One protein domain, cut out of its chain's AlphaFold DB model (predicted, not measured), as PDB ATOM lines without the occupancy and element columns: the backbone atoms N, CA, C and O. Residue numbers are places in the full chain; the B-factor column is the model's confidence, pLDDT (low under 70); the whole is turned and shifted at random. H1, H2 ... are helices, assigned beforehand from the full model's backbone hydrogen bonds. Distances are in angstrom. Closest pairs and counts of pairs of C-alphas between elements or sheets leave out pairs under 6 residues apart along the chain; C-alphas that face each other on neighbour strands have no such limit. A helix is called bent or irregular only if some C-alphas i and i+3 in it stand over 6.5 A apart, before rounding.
ATOM      1  N   GLU A  44      60.758 -14.460  18.446       76.38
ATOM      2  CA  GLU A  44      61.538 -14.932  17.290       76.38
ATOM      3  C   GLU A  44      61.299 -16.420  16.987       76.38
ATOM      4  O   GLU A  44      61.241 -16.819  15.826       76.38
ATOM      5  N   SER A  45      61.043 -17.241  18.010       73.25
ATOM      6  CA  SER A  45      60.669 -18.652  17.852       73.25
ATOM      7  C   SER A  45      59.375 -18.849  17.052       73.25
ATOM      8  O   SER A  45      59.302 -19.758  16.222       73.25
ATOM      9  N   LEU A  46      58.376 -17.983  17.245       77.06
ATOM     10  CA  LEU A  46      57.105 -18.043  16.525       77.06
ATOM     11  C   LEU A  46      57.262 -17.569  15.078       77.06
ATOM     12  O   LEU A  46      56.672 -18.164  14.178       77.06
ATOM     13  N   LYS A  47      58.106 -16.560  14.826       78.31
ATOM     14  CA  LYS A  47      58.446 -16.137  13.455       78.31
ATOM     15  C   LYS A  47      59.155 -17.251  12.688       78.31
ATOM     16  O   LYS A  47      58.814 -17.515  11.536       78.31
ATOM     17  N   VAL A  48      60.106 -17.928  13.334       79.50
ATOM     18  CA  VAL A  48      60.831 -19.069  12.756       79.50
ATOM     19  C   VAL A  48      59.867 -20.217  12.456       79.50
ATOM     20  O   VAL A  48      59.858 -20.721  11.331       79.50
ATOM     21  N   LEU A  49      58.995 -20.580  13.402       81.88
ATOM     22  CA  LEU A  49      57.956 -21.588  13.182       81.88
ATOM     23  C   LEU A  49      57.041 -21.208  12.010       81.88
ATOM     24  O   LEU A  49      56.855 -22.012  11.098       81.88
ATOM     25  N   ALA A  50      56.514 -19.982  11.994       79.00
ATOM     26  CA  ALA A  50      55.627 -19.497  10.939       79.00
ATOM     27  C   ALA A  50      56.302 -19.529   9.561       79.00
ATOM     28  O   ALA A  50      55.688 -19.952   8.582       79.00
ATOM     29  N   HIS A  51      57.580 -19.157   9.479       83.62
ATOM     30  CA  HIS A  51      58.357 -19.240   8.245       83.62
ATOM     31  C   HIS A  51      58.504 -20.692   7.751       83.62
ATOM     32  O   HIS A  51      58.332 -20.965   6.559       83.62
ATOM     33  N   HIS A  52      58.766 -21.647   8.649       80.06
ATOM     34  CA  HIS A  52      58.843 -23.068   8.293       80.06
ATOM     35  C   HIS A  52      57.485 -23.656   7.895       80.06
ATOM     36  O   HIS A  52      57.416 -24.398   6.915       80.06
ATOM     37  N   VAL A  53      56.408 -23.281   8.588       83.31
ATOM     38  CA  VAL A  53      55.036 -23.675   8.239       83.31
ATOM     39  C   VAL A  53      54.636 -23.101   6.881       83.31
ATOM     40  O   VAL A  53      54.114 -23.836   6.051       83.31
ATOM     41  N   ALA A  54      54.936 -21.831   6.600       84.12
ATOM     42  CA  ALA A  54      54.649 -21.212   5.307       84.12
ATOM     43  C   ALA A  54      55.419 -21.891   4.166       84.12
ATOM     44  O   ALA A  54      54.853 -22.169   3.107       84.12
ATOM     45  N   ARG A  55      56.698 -22.220   4.389       85.75
ATOM     46  CA  ARG A  55      57.521 -22.938   3.408       85.75
ATOM     47  C   ARG A  55      57.009 -24.360   3.155       85.75
ATOM     48  O   ARG A  55      56.881 -24.758   1.996       85.75
ATOM     49  N   ALA A  56      56.702 -25.110   4.214       85.50
ATOM     50  CA  ALA A  56      56.160 -26.465   4.109       85.50
ATOM     51  C   ALA A  56      54.763 -26.460   3.468       85.50
ATOM     52  O   ALA A  56      54.492 -27.255   2.570       85.50
ATOM     53  N   GLY A  57      53.911 -25.512   3.864       86.06
ATOM     54  CA  GLY A  57      52.573 -25.307   3.321       86.06
ATOM     55  C   GLY A  57      52.593 -24.945   1.838       86.06
ATOM     56  O   GLY A  57      51.874 -25.559   1.058       86.06
ATOM     57  N   GLY A  58      53.461 -24.022   1.414       88.62
ATOM     58  CA  GLY A  58      53.610 -23.664   0.001       88.62
ATOM     59  C   GLY A  58      54.014 -24.859  -0.869       88.62
ATOM     60  O   GLY A  58      53.389 -25.114  -1.899       88.62
ATOM     61  N   CYS A  59      54.998 -25.644  -0.417       89.94
ATOM     62  CA  CYS A  59      55.380 -26.893  -1.080       89.94
ATOM     63  C   CYS A  59      54.209 -27.886  -1.135       89.94
ATOM     64  O   CYS A  59      53.926 -28.455  -2.190       89.94
ATOM     65  N   PHE A  60      53.509 -28.076  -0.015       89.12
ATOM     66  CA  PHE A  60      52.409 -29.031   0.091       89.12
ATOM     67  C   PHE A  60      51.257 -28.680  -0.856       89.12
ATOM     68  O   PHE A  60      50.815 -29.539  -1.617       89.12
ATOM     69  N   ILE A  61      50.827 -27.414  -0.878       87.00
ATOM     70  CA  ILE A  61      49.749 -26.930  -1.752       87.00
ATOM     71  C   ILE A  61      50.120 -27.074  -3.232       87.00
ATOM     72  O   ILE A  61      49.280 -27.444  -4.051       87.00
ATOM     73  N   GLN A  62      51.380 -26.837  -3.591       90.19
ATOM     74  CA  GLN A  62      51.822 -27.022  -4.969       90.19
ATOM     75  C   GLN A  62      51.759 -28.498  -5.394       90.19
ATOM     76  O   GLN A  62      51.296 -28.799  -6.495       90.19
ATOM     77  N   ARG A  63      52.207 -29.419  -4.535       88.56
ATOM     78  CA  ARG A  63      52.228 -30.857  -4.845       88.56
ATOM     79  C   ARG A  63      50.835 -31.464  -4.878       88.56
ATOM     80  O   ARG A  63      50.482 -32.096  -5.870       88.56
ATOM     81  N   ILE A  64      50.014 -31.178  -3.867       86.06
ATOM     82  CA  ILE A  64      48.645 -31.691  -3.815       86.06
ATOM     83  C   ILE A  64      47.822 -31.200  -5.011       86.06
ATOM     84  O   ILE A  64      46.990 -31.942  -5.519       86.06
ATOM     85  N   TRP A  65      48.073 -29.982  -5.511       85.88
ATOM     86  CA  TRP A  65      47.401 -29.469  -6.706       85.88
ATOM     87  C   TRP A  65      47.756 -30.268  -7.963       85.88
ATOM     88  O   TRP A  65      46.881 -30.562  -8.776       85.88
ATOM     89  N   ILE A  66      49.028 -30.643  -8.117       87.50
ATOM     90  CA  ILE A  66      49.492 -31.492  -9.223       87.50
ATOM     91  C   ILE A  66      48.873 -32.887  -9.102       87.50
ATOM     92  O   ILE A  66      48.332 -33.415 -10.075       87.50
ATOM     93  N   ASP A  67      48.886 -33.469  -7.906       85.94
ATOM     94  CA  ASP A  67      48.349 -34.807  -7.661       85.94
ATOM     95  C   ASP A  67      46.819 -34.854  -7.819       85.94
ATOM     96  O   ASP A  67      46.280 -35.822  -8.361       85.94
ATOM     97  N   ALA A  68      46.111 -33.782  -7.454       81.19
ATOM     98  CA  ALA A  68      44.661 -33.679  -7.593       81.19
ATOM     99  C   ALA A  68      44.191 -33.703  -9.056       81.19
ATOM    100  O   ALA A  68      43.123 -34.243  -9.344       81.19
ATOM    101  N   GLN A  69      44.990 -33.186  -9.993       82.25
ATOM    102  CA  GLN A  69      44.662 -33.221 -11.426       82.25
ATOM    103  C   GLN A  69      44.628 -34.643 -12.002       82.25
ATOM    104  O   GLN A  69      44.013 -34.872 -13.041       82.25
ATOM    105  N   HIS A  70      45.262 -35.602 -11.326       82.81
ATOM    106  CA  HIS A  70      45.304 -37.002 -11.740       82.81
ATOM    107  C   HIS A  70      44.163 -37.838 -11.141       82.81
ATOM    108  O   HIS A  70      44.082 -39.048 -11.384       82.81
ATOM    109  N   ILE A  71      43.281 -37.224 -10.346       81.38
ATOM    110  CA  ILE A  71      42.098 -37.885  -9.804       81.38
ATOM    111  C   ILE A  71      40.997 -37.819 -10.858       81.38
ATOM    112  O   ILE A  71      40.415 -36.768 -11.118       81.38
ATOM    113  N   ASP A  72      40.698 -38.966 -11.459       77.75
ATOM    114  CA  ASP A  72      39.597 -39.076 -12.408       77.75
ATOM    115  C   ASP A  72      38.254 -39.061 -11.663       77.75
ATOM    116  O   ASP A  72      37.816 -40.057 -11.080       77.75
ATOM    117  N   CYS A  73      37.616 -37.893 -11.659       75.38
ATOM    118  CA  CYS A  73      36.273 -37.688 -11.124       75.38
ATOM    119  C   CYS A  73      35.160 -37.936 -12.154       75.38
ATOM    120  O   CYS A  73      33.987 -37.692 -11.855       75.38
ATOM    121  N   GLY A  74      35.495 -38.388 -13.368       67.12
ATOM    122  CA  GLY A  74      34.567 -38.398 -14.490       67.12
ATOM    123  C   GLY A  74      34.175 -36.983 -14.941       67.12
ATOM    124  O   GLY A  74      34.567 -35.964 -14.373       67.12
ATOM    125  N   LYS A  75      33.391 -36.894 -16.020       61.16
ATOM    126  CA  LYS A  75      32.930 -35.603 -16.552       61.16
ATOM    127  C   LYS A  75      31.822 -35.031 -15.666       61.16
ATOM    128  O   LYS A  75      30.838 -35.719 -15.399       61.16
ATOM    129  N   CYS A  76      31.919 -33.750 -15.306       58.81
ATOM    130  CA  CYS A  76      30.796 -33.016 -14.723       58.81
ATOM    131  C   CYS A  76      29.619 -33.029 -15.715       58.81
ATOM    132  O   CYS A  76      29.683 -32.423 -16.788       58.81
ATOM    133  N   GLY A  77      28.563 -33.780 -15.396       54.22
ATOM    134  CA  GLY A  77      27.391 -33.908 -16.259       54.22
ATOM    135  C   GLY A  77      26.645 -32.578 -16.396       54.22
ATOM    136  O   GLY A  77      26.361 -31.917 -15.402       54.22
ATOM    137  N   LYS A  78      26.278 -32.195 -17.627       51.66
ATOM    138  CA  LYS A  78      25.489 -30.985 -17.944       51.66
ATOM    139  C   LYS A  78      23.987 -31.145 -17.632       51.66
ATOM    140  O   LYS A  78      23.149 -30.794 -18.457       51.66
ATOM    141  N   GLY A  79      23.624 -31.722 -16.490       50.34
ATOM    142  CA  GLY A  79      22.235 -32.104 -16.223       50.34
ATOM    143  C   GLY A  79      21.872 -32.071 -14.750       50.34
ATOM    144  O   GLY A  79      21.846 -33.123 -14.121       50.34
ATOM    145  N   GLY A  80      21.554 -30.873 -14.249       52.34
ATOM    146  CA  GLY A  80      20.891 -30.648 -12.961       52.34
ATOM    147  C   GLY A  80      21.671 -31.102 -11.723       52.34
ATOM    148  O   GLY A  80      22.625 -31.872 -11.792       52.34
ATOM    149  N   TYR A  81      21.252 -30.614 -10.557       52.12
ATOM    150  CA  TYR A  81      21.767 -31.014  -9.247       52.12
ATOM    151  C   TYR A  81      21.452 -32.492  -8.964       52.12
ATOM    152  O   TYR A  81      20.532 -32.824  -8.226       52.12
ATOM    153  N   ASN A  82      22.207 -33.408  -9.563       53.03
ATOM    154  CA  ASN A  82      22.221 -34.807  -9.167       53.03
ATOM    155  C   ASN A  82      23.333 -34.980  -8.131       53.03
ATOM    156  O   ASN A  82      24.518 -34.919  -8.458       53.03
ATOM    157  N   HIS A  83      22.951 -35.230  -6.876       54.50
ATOM    158  CA  HIS A  83      23.852 -35.428  -5.734       54.50
ATOM    159  C   HIS A  83      24.928 -36.521  -5.929       54.50
ATOM    160  O   HIS A  83      25.821 -36.636  -5.103       54.50
ATOM    161  N   LYS A  84      24.883 -37.300  -7.017       55.12
ATOM    162  CA  LYS A  84      25.792 -38.420  -7.303       55.12
ATOM    163  C   LYS A  84      27.046 -38.048  -8.110       55.12
ATOM    164  O   LYS A  84      27.956 -38.859  -8.172       55.12
ATOM    165  N   ASN A  85      27.110 -36.846  -8.695       65.31
ATOM    166  CA  ASN A  85      28.214 -36.417  -9.575       65.31
ATOM    167  C   ASN A  85      28.808 -35.056  -9.160       65.31
ATOM    168  O   ASN A  85      29.082 -34.208 -10.008       65.31
ATOM    169  N   ASN A  86      28.953 -34.808  -7.855       75.69
ATOM    170  CA  ASN A  86      29.597 -33.594  -7.345       75.69
ATOM    171  C   ASN A  86      31.029 -33.869  -6.862       75.69
ATOM    172  O   ASN A  86      31.425 -35.016  -6.645       75.69
ATOM    173  N   LEU A  87      31.797 -32.790  -6.688       80.25
ATOM    174  CA  LEU A  87      33.197 -32.850  -6.267       80.25
ATOM    175  C   LEU A  87      33.368 -33.638  -4.963       80.25
ATOM    176  O   LEU A  87      34.263 -34.469  -4.866       80.25
ATOM    177  N   VAL A  88      32.473 -33.431  -3.996       83.06
ATOM    178  CA  VAL A  88      32.536 -34.113  -2.699       83.06
ATOM    179  C   VAL A  88      32.331 -35.623  -2.860       83.06
ATOM    180  O   VAL A  88      33.071 -36.398  -2.268       83.06
ATOM    181  N   SER A  89      31.426 -36.062  -3.744       81.44
ATOM    182  CA  SER A  89      31.282 -37.483  -4.086       81.44
ATOM    183  C   SER A  89      32.567 -38.047  -4.686       81.44
ATOM    184  O   SER A  89      32.995 -39.129  -4.293       81.44
ATOM    185  N   CYS A  90      33.222 -37.316  -5.594       85.19
ATOM    186  CA  CYS A  90      34.497 -37.763  -6.152       85.19
ATOM    187  C   CYS A  90      35.579 -37.905  -5.075       85.19
ATOM    188  O   CYS A  90      36.282 -38.920  -5.041       85.19
ATOM    189  N   VAL A  91      35.692 -36.909  -4.196       86.12
ATOM    190  CA  VAL A  91      36.653 -36.907  -3.091       86.12
ATOM    191  C   VAL A  91      36.400 -38.099  -2.168       86.12
ATOM    192  O   VAL A  91      37.332 -38.840  -1.870       86.12
ATOM    193  N   CYS A  92      35.146 -38.361  -1.800       87.00
ATOM    194  CA  CYS A  92      34.794 -39.475  -0.919       87.00
ATOM    195  C   CYS A  92      34.955 -40.849  -1.575       87.00
ATOM    196  O   CYS A  92      35.461 -41.777  -0.947       87.00
ATOM    197  N   ASN A  93      34.648 -40.978  -2.867       86.12
ATOM    198  CA  ASN A  93      34.897 -42.214  -3.615       86.12
ATOM    199  C   ASN A  93      36.400 -42.517  -3.755       86.12
ATOM    200  O   ASN A  93      36.796 -43.682  -3.825       86.12
ATOM    201  N   ASN A  94      37.243 -41.481  -3.770       85.88
ATOM    202  CA  ASN A  94      38.696 -41.601  -3.876       85.88
ATOM    203  C   ASN A  94      39.429 -41.398  -2.539       85.88
ATOM    204  O   ASN A  94      40.659 -41.323  -2.539       85.88
ATOM    205  N   GLN A  95      38.715 -41.365  -1.408       85.25
ATOM    206  CA  GLN A  95      39.233 -40.949  -0.098       85.25
ATOM    207  C   GLN A  95      40.588 -41.579   0.243       85.25
ATOM    208  O   GLN A  95      41.545 -40.866   0.518       85.25
ATOM    209  N   LYS A  96      40.716 -42.908   0.132       86.06
ATOM    210  CA  LYS A  96      41.963 -43.630   0.453       86.06
ATOM    211  C   LYS A  96      43.142 -43.248  -0.442       86.06
ATOM    212  O   LYS A  96      44.285 -43.224   0.011       86.06
ATOM    213  N   ARG A  97      42.884 -42.992  -1.730       85.31
ATOM    214  CA  ARG A  97      43.930 -42.544  -2.661       85.31
ATOM    215  C   ARG A  97      44.366 -41.138  -2.275       85.31
ATOM    216  O   ARG A  97      45.559 -40.911  -2.115       85.31
ATOM    217  N   ILE A  98      43.408 -40.239  -2.066       85.94
ATOM    218  CA  ILE A  98      43.666 -38.842  -1.704       85.94
ATOM    219  C   ILE A  98      44.432 -38.757  -0.383       85.94
ATOM    220  O   ILE A  98      45.446 -38.074  -0.318       85.94
ATOM    221  N   GLU A  99      44.022 -39.509   0.634       84.62
ATOM    222  CA  GLU A  99      44.705 -39.583   1.928       84.62
ATOM    223  C   GLU A  99      46.173 -40.019   1.782       84.62
ATOM    224  O   GLU A  99      47.074 -39.405   2.355       84.62
ATOM    225  N   SER A 100      46.436 -41.030   0.949       85.31
ATOM    226  CA  SER A 100      47.797 -41.494   0.653       85.31
ATOM    227  C   SER A 100      48.639 -40.438  -0.079       85.31
ATOM    228  O   SER A 100      49.814 -40.243   0.247       85.31
ATOM    229  N   HIS A 101      48.048 -39.722  -1.042       86.81
ATOM    230  CA  HIS A 101      48.700 -38.606  -1.738       86.81
ATOM    231  C   HIS A 101      49.026 -37.456  -0.778       86.81
ATOM    232  O   HIS A 101      50.191 -37.078  -0.673       86.81
ATOM    233  N   ILE A 102      48.050 -37.012   0.019       85.50
ATOM    234  CA  ILE A 102      48.222 -35.974   1.045       85.50
ATOM    235  C   ILE A 102      49.367 -36.329   1.990       85.50
ATOM    236  O   ILE A 102      50.286 -35.534   2.178       85.50
ATOM    237  N   ARG A 103      49.352 -37.539   2.558       84.94
ATOM    238  CA  ARG A 103      50.366 -37.959   3.531       84.94
ATOM    239  C   ARG A 103      51.764 -38.000   2.922       84.94
ATOM    240  O   ARG A 103      52.738 -37.613   3.568       84.94
ATOM    241  N   ARG A 104      51.890 -38.487   1.690       87.81
ATOM    242  CA  ARG A 104      53.172 -38.532   0.980       87.81
ATOM    243  C   ARG A 104      53.682 -37.130   0.662       87.81
ATOM    244  O   ARG A 104      54.831 -36.840   0.975       87.81
ATOM    245  N   ASP A 105      52.849 -36.274   0.082       87.56
ATOM    246  CA  ASP A 105      53.250 -34.916  -0.294       87.56
ATOM    247  C   ASP A 105      53.616 -34.071   0.916       87.56
ATOM    248  O   ASP A 105      54.615 -33.353   0.892       87.56
ATOM    249  N   PHE A 106      52.869 -34.228   2.005       86.31
ATOM    250  CA  PHE A 106      53.172 -33.575   3.266       86.31
ATOM    251  C   PHE A 106      54.552 -33.981   3.798       86.31
ATOM    252  O   PHE A 106      55.380 -33.125   4.100       86.31
ATOM    253  N   ASN A 107      54.851 -35.285   3.817       85.19
ATOM    254  CA  ASN A 107      56.149 -35.791   4.273       85.19
ATOM    255  C   ASN A 107      57.325 -35.349   3.390       85.19
ATOM    256  O   ASN A 107      58.427 -35.181   3.906       85.19
ATOM    257  N   VAL A 108      57.113 -35.154   2.085       89.12
ATOM    258  CA  VAL A 108      58.151 -34.639   1.171       89.12
ATOM    259  C   VAL A 108      58.454 -33.163   1.439       89.12
ATOM    260  O   VAL A 108      59.591 -32.726   1.271       89.12
ATOM    261  N   CYS A 109      57.450 -32.392   1.849       86.88
ATOM    262  CA  CYS A 109      57.566 -30.949   2.033       86.88
ATOM    263  C   CYS A 109      58.091 -30.522   3.407       86.88
ATOM    264  O   CYS A 109      58.450 -29.356   3.585       86.88
ATOM    265  N   ILE A 110      58.163 -31.442   4.371       86.06
ATOM    266  CA  ILE A 110      58.742 -31.166   5.685       86.06
ATOM    267  C   ILE A 110      60.245 -31.389   5.650       86.06
ATOM    268  O   ILE A 110      60.725 -32.490   5.386       86.06
ATOM    269  N   ASP A 111      60.990 -30.356   6.032       80.94
ATOM    270  CA  ASP A 111      62.412 -30.492   6.307       80.94
ATOM    271  C   ASP A 111      62.611 -31.211   7.657       80.94
ATOM    272  O   ASP A 111      62.225 -30.674   8.701       80.94
ATOM    273  N   PRO A 112      63.210 -32.418   7.686       75.56
ATOM    274  CA  PRO A 112      63.447 -33.139   8.932       75.56
ATOM    275  C   PRO A 112      64.420 -32.409   9.868       75.56
ATOM    276  O   PRO A 112      64.403 -32.680  11.068       75.56
ATOM    277  N   LYS A 113      65.244 -31.493   9.345       78.25
ATOM    278  CA  LYS A 113      66.233 -30.720  10.111       78.25
ATOM    279  C   LYS A 113      65.682 -29.392  10.632       78.25
ATOM    280  O   LYS A 113      66.376 -28.715  11.385       78.25
ATOM    281  N   ALA A 114      64.466 -29.006  10.239       76.25
ATOM    282  CA  ALA A 114      63.856 -27.779  10.728       76.25
ATOM    283  C   ALA A 114      63.475 -27.898  12.217       76.25
ATOM    284  O   ALA A 114      63.020 -28.964  12.656       76.25
ATOM    285  N   PRO A 115      63.604 -26.808  12.996       67.50
ATOM    286  CA  PRO A 115      63.032 -26.753  14.332       67.50
ATOM    287  C   PRO A 115      61.518 -26.994  14.237       67.50
ATOM    288  O   PRO A 115      60.864 -26.520  13.309       67.50
ATOM    289  N   PHE A 116      60.968 -27.761  15.182       75.44
ATOM    290  CA  PHE A 116      59.548 -28.148  15.230       75.44
ATOM    291  C   PHE A 116      59.070 -29.093  14.112       75.44
ATOM    292  O   PHE A 116      57.867 -29.309  13.975       75.44
ATOM    293  N   SER A 117      59.969 -29.728  13.351       71.50
ATOM    294  CA  SER A 117      59.583 -30.690  12.303       71.50
ATOM    295  C   SER A 117      58.711 -31.843  12.826       71.50
ATOM    296  O   SER A 117      57.800 -32.276  12.127       71.50
ATOM    297  N   ASN A 118      58.932 -32.299  14.064       75.81
ATOM    298  CA  ASN A 118      58.104 -33.320  14.717       75.81
ATOM    299  C   ASN A 118      56.675 -32.828  14.982       75.81
ATOM    300  O   ASN A 118      55.732 -33.556  14.705       75.81
ATOM    301  N   VAL A 119      56.524 -31.577  15.426       76.06
ATOM    302  CA  VAL A 119      55.214 -30.951  15.671       76.06
ATOM    303  C   VAL A 119      54.454 -30.793  14.354       76.06
ATOM    304  O   VAL A 119      53.280 -31.132  14.265       76.06
ATOM    305  N   ILE A 120      55.136 -30.343  13.296       72.44
ATOM    306  CA  ILE A 120      54.525 -30.210  11.966       72.44
ATOM    307  C   ILE A 120      54.105 -31.593  11.437       72.44
ATOM    308  O   ILE A 120      53.000 -31.739  10.918       72.44
ATOM    309  N   LYS A 121      54.945 -32.625  11.605       76.56
ATOM    310  CA  LYS A 121      54.629 -34.009  11.210       76.56
ATOM    311  C   LYS A 121      53.416 -34.569  11.942       76.56
ATOM    312  O   LYS A 121      52.580 -35.190  11.295       76.56
ATOM    313  N   GLU A 122      53.344 -34.365  13.252       71.50
ATOM    314  CA  GLU A 122      52.247 -34.842  14.094       71.50
ATOM    315  C   GLU A 122      50.921 -34.213  13.664       71.50
ATOM    316  O   GLU A 122      49.978 -34.928  13.342       71.50
ATOM    317  N   VAL A 123      50.890 -32.887  13.505       69.50
ATOM    318  CA  VAL A 123      49.673 -32.174  13.100       69.50
ATOM    319  C   VAL A 123      49.218 -32.567  11.692       69.50
ATOM    320  O   VAL A 123      48.027 -32.760  11.467       69.50
ATOM    321  N   GLY A 124      50.126 -32.699  10.720       68.38
ATOM    322  CA  GLY A 124      49.704 -32.990   9.345       68.38
ATOM    323  C   GLY A 124      49.566 -34.461   8.971       68.38
ATOM    324  O   GLY A 124      48.990 -34.744   7.918       68.38
ATOM    325  N   ALA A 125      50.000 -35.398   9.818       63.59
ATOM    326  CA  ALA A 125      49.656 -36.812   9.655       63.59
ATOM    327  C   ALA A 125      48.132 -37.038   9.698       63.59
ATOM    328  O   ALA A 125      47.627 -37.917   8.996       63.59
ATOM    329  N   ASP A 126      47.416 -36.189  10.438       65.75
ATOM    330  CA  ASP A 126      45.983 -36.328  10.693       65.75
ATOM    331  C   ASP A 126      45.091 -35.479   9.770       65.75
ATOM    332  O   ASP A 126      43.908 -35.785   9.605       65.75
ATOM    333  N   ILE A 127      45.642 -34.462   9.090       64.00
ATOM    334  CA  ILE A 127      44.879 -33.551   8.209       64.00
ATOM    335  C   ILE A 127      44.205 -34.310   7.057       64.00
ATOM    336  O   ILE A 127      43.041 -34.062   6.739       64.00
ATOM    337  N   GLY A 128      44.922 -35.251   6.435       65.88
ATOM    338  CA  GLY A 128      44.383 -36.046   5.330       65.88
ATOM    339  C   GLY A 128      43.337 -37.062   5.785       65.88
ATOM    340  O   GLY A 128      42.296 -37.188   5.152       65.88
ATOM    341  N   GLY A 129      43.590 -37.768   6.888       67.75
ATOM    342  CA  GLY A 129      42.736 -38.864   7.353       67.75
ATOM    343  C   GLY A 129      41.480 -38.384   8.078       67.75
ATOM    344  O   GLY A 129      40.370 -38.781   7.715       67.75
ATOM    345  N   LEU A 130      41.624 -37.500   9.070       71.12
ATOM    346  CA  LEU A 130      40.502 -37.025   9.887       71.12
ATOM    347  C   LEU A 130      39.636 -36.018   9.129       71.12
ATOM    348  O   LEU A 130      38.410 -36.129   9.155       71.12
ATOM    349  N   GLY A 131      40.256 -35.084   8.402       81.00
ATOM    350  CA  GLY A 131      39.537 -34.071   7.628       81.00
ATOM    351  C   GLY A 131      38.668 -34.682   6.527       81.00
ATOM    352  O   GLY A 131      37.477 -34.379   6.439       81.00
ATOM    353  N   LEU A 132      39.225 -35.602   5.728       82.19
ATOM    354  CA  LEU A 132      38.462 -36.291   4.682       82.19
ATOM    355  C   LEU A 132      37.397 -37.221   5.267       82.19
ATOM    356  O   LEU A 132      36.289 -37.269   4.742       82.19
ATOM    357  N   SER A 133      37.698 -37.934   6.355       81.06
ATOM    358  CA  SER A 133      36.721 -38.830   6.989       81.06
ATOM    359  C   SER A 133      35.542 -38.066   7.586       81.06
ATOM    360  O   SER A 133      34.402 -38.491   7.414       81.06
ATOM    361  N   ALA A 134      35.788 -36.922   8.230       84.56
ATOM    362  CA  ALA A 134      34.731 -36.058   8.749       84.56
ATOM    363  C   ALA A 134      33.887 -35.461   7.613       84.56
ATOM    364  O   ALA A 134      32.658 -35.535   7.655       84.56
ATOM    365  N   LEU A 135      34.539 -34.948   6.560       84.06
ATOM    366  CA  LEU A 135      33.865 -34.419   5.373       84.06
ATOM    367  C   LEU A 135      32.965 -35.477   4.724       84.06
ATOM    368  O   LEU A 135      31.798 -35.215   4.440       84.06
ATOM    369  N   CYS A 136      33.491 -36.683   4.512       85.75
ATOM    370  CA  CYS A 136      32.766 -37.763   3.855       85.75
ATOM    371  C   CYS A 136      31.695 -38.392   4.744       85.75
ATOM    372  O   CYS A 136      30.621 -38.734   4.250       85.75
ATOM    373  N   GLY A 137      31.935 -38.475   6.053       83.56
ATOM    374  CA  GLY A 137      30.926 -38.868   7.033       83.56
ATOM    375  C   GLY A 137      29.733 -37.912   7.036       83.56
ATOM    376  O   GLY A 137      28.592 -38.360   6.922       83.56
ATOM    377  N   ALA A 138      29.986 -36.600   7.066       82.12
ATOM    378  CA  ALA A 138      28.941 -35.580   6.988       82.12
ATOM    379  C   ALA A 138      28.218 -35.590   5.629       82.12
ATOM    380  O   ALA A 138      26.989 -35.514   5.572       82.12
ATOM    381  N   TYR A 139      28.969 -35.749   4.534       77.19
ATOM    382  CA  TYR A 139      28.419 -35.801   3.181       77.19
ATOM    383  C   TYR A 139      27.475 -36.990   2.972       77.19
ATOM    384  O   TYR A 139      26.380 -36.827   2.430       77.19
ATOM    385  N   HIS A 140      27.865 -38.181   3.431       69.88
ATOM    386  CA  HIS A 140      26.990 -39.347   3.384       69.88
ATOM    387  C   HIS A 140      25.827 -39.217   4.377       69.88
ATOM    388  O   HIS A 140      24.703 -39.544   4.011       69.88
ATOM    389  N   GLY A 141      26.042 -38.667   5.576       65.12
ATOM    390  CA  GLY A 141      24.984 -38.438   6.570       65.12
ATOM    391  C   GLY A 141      23.841 -37.543   6.071       65.12
ATOM    392  O   GLY A 141      22.680 -37.825   6.356       65.12
ATOM    393  N   GLY A 142      24.142 -36.525   5.256       60.00
ATOM    394  CA  GLY A 142      23.138 -35.649   4.637       60.00
ATOM    395  C   GLY A 142      22.436 -36.227   3.397       60.00
ATOM    396  O   GLY A 142      21.438 -35.672   2.944       60.00
ATOM    397  N   GLN A 143      22.934 -37.332   2.830       50.22
ATOM    398  CA  GLN A 143      22.379 -37.957   1.621       50.22
ATOM    399  C   GLN A 143      21.302 -39.016   1.904       50.22
ATOM    400  O   GLN A 143      20.571 -39.393   0.987       50.22
TER     401      GLN A 143
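What this domain is: This is residues 44 to 143 of the 229 residues of an uncharacterized protein of Ophiocordyceps sinensis (strain Co18 / CGMCC 3.14243) (UniProt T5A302). In a loose helical rod, H3 packs across H1 and alongside bent but nearly straight H4; short H2 packs across H4b, and a loop, residues 69 to 86, reaches one end. The 100 printed residues hold four named helices, H1 to H4 in order, class all helix. Radius of gyration of the C-alphas is 16.4 A, spans 54 by 26 by 21 A.

How they stand to each other: H1, residues 44 to 68, touches H3, residues 95 to 109, at a steep tilt of 45 degrees; closest C-alphas, Ala 56 and Cys 109, 5.1 A. H4, residues 117 to 141, one helix by its hydrogen bonds, is bent: C-alphas 125 and 128 are 6.9 A apart, between arms H4a, 117 to 125, and H4b, 128 to 141. H3, with residues 103 to 107 alone, and H4a form a hairpin at 13 degrees; closest C-alphas, Arg 103 and Ala 125, 6.3 A. H4b, with residues 128 to 133 alone, touches H3; closest C-alphas, Glu 99 and Gly 128, 4.9 A. H2, residues 87 to 93, touches H4b, about perpendicular at 76 degrees; closest C-alphas, Cys 92 and Cys 136, 5.5 A. Every O i to N i+4 pair is within hydrogen-bond range in H1, H2, H3 and H4a, 9 of 10 in H4b.

Where its parts are: H1 runs 35.4 A from C-alpha 44 (61.538, -14.932, 17.290); H3 is 21.0 A; H4b, 19.6 A, ends at C-alpha 141 (24.984, -38.438, 6.570).

The domain as a whole: The printed part has no cut. H1 to H2 is a long link. pLDDT is under 70 at residues 74 to 85, 115, 123 to 129 and 140 to 143.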